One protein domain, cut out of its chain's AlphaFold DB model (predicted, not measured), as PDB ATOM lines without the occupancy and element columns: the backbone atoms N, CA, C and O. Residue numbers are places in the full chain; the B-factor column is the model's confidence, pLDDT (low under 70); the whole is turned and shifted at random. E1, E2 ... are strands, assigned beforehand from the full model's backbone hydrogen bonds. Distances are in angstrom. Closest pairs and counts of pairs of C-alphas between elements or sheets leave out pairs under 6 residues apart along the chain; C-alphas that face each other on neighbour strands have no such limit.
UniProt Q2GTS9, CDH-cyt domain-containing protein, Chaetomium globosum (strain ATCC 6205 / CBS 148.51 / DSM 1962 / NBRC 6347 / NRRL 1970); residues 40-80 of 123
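This is residues 40 to 80 of the 123 residues of the protein "CDH-cyt domain-containing protein" of Chaetomium globosum (strain ATCC 6205 / CBS 148.51 / DSM 1962 / NBRC 6347 / NRRL 1970) (UniProt Q2GTS9). One strongly twisted sheet of four strands, a meander in which each strand is the antiparallel neighbour of the one before, turns its strands' lines by 89 degrees from edge to edge; links 56 to 60 and 66 to 74 lie at opposite ends of its long axis. The printed part has 41 residues, under half in named elements, and is all strand, ordered E1, E2, E3, E4 along the chain and across the sheet. It is elongated, 33 by 18 by 15 A, and only just compact, close to loose, with radius of gyration of the C-alphas 10.5 A.

E1, residues 40 to 43, and E2, residues 50 to 55, form a hairpin at 126 degrees, with N 42 and O 51 within hydrogen-bond range at 3.0 A. E2 and E3, residues 61 to 65, form another at 150 degrees, with N 52 and O 64 at 2.8 A. E3 and E4, residues 75 to 79, form a third at 171 degrees, with N 63 and O 77 at 2.9 A. Edge strands E1 and E4 are apart.

E1 begins at C-alpha 40 (-18.786, -30.697, -37.867); E4 ends at C-alpha 79 (-27.097, -34.214, -25.504). E1 to E4 measure 10.2, 12.8, 13.5 and 13.4 A.

The farthest C-alphas, Ser 58 and Glu 69, are 33.0 A apart. The printed part has no cut and no long link. Residues 57 to 58 have pLDDT under 70.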
ATOM      1  N   GLY A  40     -20.152 -30.778 -38.354       77.50
ATOM      2  CA  GLY A  40     -18.786 -30.697 -37.867       77.50
ATOM      3  C   GLY A  40     -18.294 -32.051 -37.363       77.50
ATOM      4  O   GLY A  40     -19.071 -32.956 -37.060       77.50
ATOM      5  N   LYS A  41     -16.971 -32.210 -37.273       83.06
ATOM      6  CA  LYS A  41     -16.359 -33.337 -36.560       83.06
ATOM      7  C   LYS A  41     -16.039 -32.878 -35.147       83.06
ATOM      8  O   LYS A  41     -15.401 -31.839 -34.993       83.06
ATOM      9  N   TYR A  42     -16.418 -33.660 -34.147       81.50
ATOM     10  CA  TYR A  42     -16.033 -33.401 -32.765       81.50
ATOM     11  C   TYR A  42     -15.661 -34.690 -32.045       81.50
ATOM     12  O   TYR A  42     -16.095 -35.777 -32.423       81.50
ATOM     13  N   THR A  43     -14.829 -34.558 -31.019       84.06
ATOM     14  CA  THR A  43     -14.463 -35.661 -30.133       84.06
ATOM     15  C   THR A  43     -15.112 -35.410 -28.786       84.06
ATOM     16  O   THR A  43     -14.911 -34.347 -28.202       84.06
ATOM     17  N   ASP A  44     -15.884 -36.374 -28.301       80.94
ATOM     18  CA  ASP A  44     -16.417 -36.331 -26.944       80.94
ATOM     19  C   ASP A  44     -15.287 -36.606 -25.936       80.94
ATOM     20  O   ASP A  44     -14.547 -37.583 -26.058       80.94
ATOM     21  N   VAL A  45     -15.146 -35.731 -24.940       81.06
ATOM     22  CA  VAL A  45     -14.106 -35.811 -23.903       81.06
ATOM     23  C   VAL A  45     -14.328 -36.953 -22.911       81.06
ATOM     24  O   VAL A  45     -13.361 -37.422 -22.316       81.06
ATOM     25  N   VAL A  46     -15.570 -37.416 -22.734       83.69
ATOM     26  CA  VAL A  46     -15.912 -38.491 -21.790       83.69
ATOM     27  C   VAL A  46     -15.696 -39.854 -22.436       83.69
ATOM     28  O   VAL A  46     -15.060 -40.729 -21.854       83.69
ATOM     29  N   THR A  47     -16.210 -40.035 -23.653       83.12
ATOM     30  CA  THR A  47     -16.185 -41.333 -24.346       83.12
ATOM     31  C   THR A  47     -14.980 -41.509 -25.273       83.12
ATOM     32  O   THR A  47     -14.686 -42.629 -25.683       83.12
ATOM     33  N   ASN A  48     -14.258 -40.429 -25.599       83.69
ATOM     34  CA  ASN A  48     -13.172 -40.397 -26.590       83.69
ATOM     35  C   ASN A  48     -13.601 -40.820 -28.011       83.69
ATOM     36  O   ASN A  48     -12.773 -41.155 -28.862       83.69
ATOM     37  N   ILE A  49     -14.906 -40.804 -28.291       84.50
ATOM     38  CA  ILE A  49     -15.458 -41.167 -29.594       84.50
ATOM     39  C   ILE A  49     -15.501 -39.930 -30.494       84.50
ATOM     40  O   ILE A  49     -15.851 -38.827 -30.071       84.50
ATOM     41  N   ARG A  50     -15.131 -40.122 -31.768       84.94
ATOM     42  CA  ARG A  50     -15.207 -39.084 -32.801       84.94
ATOM     43  C   ARG A  50     -16.557 -39.147 -33.497       84.94
ATOM     44  O   ARG A  50     -16.813 -40.064 -34.276       84.94
ATOM     45  N   PHE A  51     -17.377 -38.136 -33.268       86.81
ATOM     46  CA  PHE A  51     -18.685 -37.990 -33.880       86.81
ATOM     47  C   PHE A  51     -18.656 -36.988 -35.034       86.81
ATOM     48  O   PHE A  51     -17.808 -36.094 -35.120       86.81
ATOM     49  N   ARG A  52     -19.612 -37.151 -35.948       86.00
ATOM     50  CA  ARG A  52     -19.970 -36.165 -36.971       86.00
ATOM     51  C   ARG A  52     -21.359 -35.632 -36.657       86.00
ATOM     52  O   ARG A  52     -22.274 -36.427 -36.484       86.00
ATOM     53  N   GLY A  53     -21.541 -34.323 -36.592       83.44
ATOM     54  CA  GLY A  53     -22.852 -33.743 -36.318       83.44
ATOM     55  C   GLY A  53     -22.790 -32.270 -35.951       83.44
ATOM     56  O   GLY A  53     -21.771 -31.617 -36.169       83.44
ATOM     57  N   ASN A  54     -23.891 -31.748 -35.425       77.56
ATOM     58  CA  ASN A  54     -23.975 -30.360 -34.993       77.56
ATOM     59  C   ASN A  54     -23.835 -30.269 -33.478       77.56
ATOM     60  O   ASN A  54     -24.536 -30.952 -32.729       77.56
ATOM     61  N   ILE A  55     -22.925 -29.395 -33.059       73.50
ATOM     62  CA  ILE A  55     -22.843 -28.906 -31.691       73.50
ATOM     63  C   ILE A  55     -23.419 -27.502 -31.733       73.50
ATOM     64  O   ILE A  55     -22.756 -26.581 -32.214       73.50
ATOM     65  N   GLU A  56     -24.645 -27.333 -31.250       71.06
ATOM     66  CA  GLU A  56     -25.145 -25.994 -30.988       71.06
ATOM     67  C   GLU A  56     -24.661 -25.569 -29.591       71.06
ATOM     68  O   GLU A  56     -24.944 -26.270 -28.615       71.06
ATOM     69  N   PRO A  57     -23.927 -24.447 -29.458       58.84
ATOM     70  CA  PRO A  57     -23.297 -24.053 -28.196       58.84
ATOM     71  C   PRO A  57     -24.260 -23.869 -27.018       58.84
ATOM     72  O   PRO A  57     -23.816 -23.851 -25.873       58.84
ATOM     73  N   SER A  58     -25.554 -23.679 -27.278       60.62
ATOM     74  CA  SER A  58     -26.503 -23.208 -26.272       60.62
ATOM     75  C   SER A  58     -27.518 -24.230 -25.784       60.62
ATOM     76  O   SER A  58     -28.195 -23.927 -24.802       60.62
ATOM     77  N   SER A  59     -27.703 -25.398 -26.411       72.38
ATOM     78  CA  SER A  59     -28.819 -26.262 -25.983       72.38
ATOM     79  C   SER A  59     -28.692 -27.725 -26.376       72.38
ATOM     80  O   SER A  59     -28.772 -28.585 -25.508       72.38
ATOM     81  N   PHE A  60     -28.500 -28.033 -27.658       82.44
ATOM     82  CA  PHE A  60     -28.654 -29.395 -28.159       82.44
ATOM     83  C   PHE A  60     -27.452 -29.811 -29.002       82.44
ATOM     84  O   PHE A  60     -27.010 -29.089 -29.891       82.44
ATOM     85  N   THR A  61     -26.912 -30.993 -28.722       86.25
ATOM     86  CA  THR A  61     -25.845 -31.596 -29.518       86.25
ATOM     87  C   THR A  61     -26.306 -32.938 -30.049       86.25
ATOM     88  O   THR A  61     -26.777 -33.794 -29.299       86.25
ATOM     89  N   PHE A  62     -26.112 -33.130 -31.348       87.44
ATOM     90  CA  PHE A  62     -26.310 -34.407 -32.007       87.44
ATOM     91  C   PHE A  62     -25.024 -34.821 -32.711       87.44
ATOM     92  O   PHE A  62     -24.462 -34.063 -33.499       87.44
ATOM     93  N   GLY A  63     -24.559 -36.033 -32.431       88.44
ATOM     94  CA  GLY A  63     -23.423 -36.646 -33.101       88.44
ATOM     95  C   GLY A  63     -23.766 -38.038 -33.593       88.44
ATOM     96  O   GLY A  63     -24.494 -38.770 -32.936       88.44
ATOM     97  N   LEU A  64     -23.206 -38.423 -34.733       89.12
ATOM     98  CA  LEU A  64     -23.288 -39.779 -35.255       89.12
ATOM     99  C   LEU A  64     -21.906 -40.280 -35.674       89.12
ATOM    100  O   LEU A  64     -21.098 -39.554 -36.260       89.12
ATOM    101  N   MET A  65     -21.639 -41.542 -35.381       88.50
ATOM    102  CA  MET A  65     -20.461 -42.274 -35.812       88.50
ATOM    103  C   MET A  65     -20.919 -43.519 -36.562       88.50
ATOM    104  O   MET A  65     -21.719 -44.310 -36.063       88.50
ATOM    105  N   THR A  66     -20.369 -43.703 -37.756       86.50
ATOM    106  CA  THR A  66     -20.531 -44.931 -38.531       86.50
ATOM    107  C   THR A  66     -19.263 -45.778 -38.417       86.50
ATOM    108  O   THR A  66     -18.170 -45.210 -38.307       86.50
ATOM    109  N   PRO A  67     -19.371 -47.113 -38.492       80.44
ATOM    110  CA  PRO A  67     -18.225 -47.988 -38.718       80.44
ATOM    111  C   PRO A  67     -17.474 -47.636 -40.014       80.44
ATOM    112  O   PRO A  67     -17.980 -46.881 -40.850       80.44
ATOM    113  N   GLN A  68     -16.269 -48.196 -40.178       78.75
ATOM    114  CA  GLN A  68     -15.441 -48.009 -41.379       78.75
ATOM    115  C   GLN A  68     -16.193 -48.421 -42.653       78.75
ATOM    116  O   GLN A  68     -16.119 -47.717 -43.655       78.75
ATOM    117  N   GLU A  69     -16.971 -49.501 -42.562       82.31
ATOM    118  CA  GLU A  69     -17.885 -49.972 -43.600       82.31
ATOM    119  C   GLU A  69     -19.329 -49.824 -43.087       82.31
ATOM    120  O   GLU A  69     -19.767 -50.630 -42.260       82.31
ATOM    121  N   PRO A  70     -20.066 -48.769 -43.480       75.88
ATOM    122  CA  PRO A  70     -21.420 -48.541 -42.991       75.88
ATOM    123  C   PRO A  70     -22.386 -49.567 -43.597       75.88
ATOM    124  O   PRO A  70     -22.580 -49.600 -44.810       75.88
ATOM    125  N   THR A  71     -23.006 -50.390 -42.752       80.25
ATOM    126  CA  THR A  71     -24.030 -51.363 -43.159       80.25
ATOM    127  C   THR A  71     -25.424 -50.867 -42.772       80.25
ATOM    128  O   THR A  71     -26.091 -50.207 -43.562       80.25
ATOM    129  N   THR A  72     -25.856 -51.147 -41.547       82.75
ATOM    130  CA  THR A  72     -27.181 -50.793 -41.010       82.75
ATOM    131  C   THR A  72     -27.100 -50.075 -39.672       82.75
ATOM    132  O   THR A  72     -28.077 -49.466 -39.244       82.75
ATOM    133  N   ASP A  73     -25.930 -50.114 -39.035       84.69
ATOM    134  CA  ASP A  73     -25.775 -49.735 -37.641       84.69
ATOM    135  C   ASP A  73     -24.885 -48.503 -37.514       84.69
ATOM    136  O   ASP A  73     -23.885 -48.325 -38.220       84.69
ATOM    137  N   PHE A  74     -25.247 -47.642 -36.574       88.12
ATOM    138  CA  PHE A  74     -24.488 -46.457 -36.224       88.12
ATOM    139  C   PHE A  74     -24.630 -46.192 -34.731       88.12
ATOM    140  O   PHE A  74     -25.591 -46.612 -34.088       88.12
ATOM    141  N   VAL A  75     -23.664 -45.463 -34.184       88.69
ATOM    142  CA  VAL A  75     -23.719 -44.976 -32.809       88.69
ATOM    143  C   VAL A  75     -24.049 -43.498 -32.867       88.69
ATOM    144  O   VAL A  75     -23.341 -42.732 -33.521       88.69
ATOM    145  N   ALA A  76     -25.121 -43.096 -32.194       88.94
ATOM    146  CA  ALA A  76     -25.498 -41.699 -32.071       88.94
ATOM    147  C   ALA A  76     -25.399 -41.224 -30.622       88.94
ATOM    148  O   ALA A  76     -25.677 -41.970 -29.686       88.94
ATOM    149  N   GLN A  77     -25.033 -39.958 -30.468       88.81
ATOM    150  CA  GLN A  77     -25.017 -39.230 -29.214       88.81
ATOM    151  C   GLN A  77     -26.018 -38.082 -29.303       88.81
ATOM    152  O   GLN A  77     -25.993 -37.296 -30.251       88.81
ATOM    153  N   ILE A  78     -26.888 -37.994 -28.301       88.62
ATOM    154  CA  ILE A  78     -27.839 -36.900 -28.123       88.62
ATOM    155  C   ILE A  78     -27.555 -36.289 -26.756       88.62
ATOM    156  O   ILE A  78     -27.649 -36.978 -25.743       88.62
ATOM    157  N   VAL A  79     -27.219 -35.004 -26.732       87.25
ATOM    158  CA  VAL A  79     -27.097 -34.214 -25.504       87.25
ATOM    159  C   VAL A  79     -28.141 -33.116 -25.584       87.25
ATOM    160  O   VAL A  79     -28.079 -32.263 -26.465       87.25
ATOM    161  N   ALA A  80     -29.123 -33.171 -24.694       85.94
ATOM    162  CA  ALA A  80     -30.181 -32.175 -24.586       85.94
ATOM    163  C   ALA A  80     -30.071 -31.466 -23.229       85.94
ATOM    164  O   ALA A  80     -29.593 -32.078 -22.271       85.94
TER     165      ALA A  80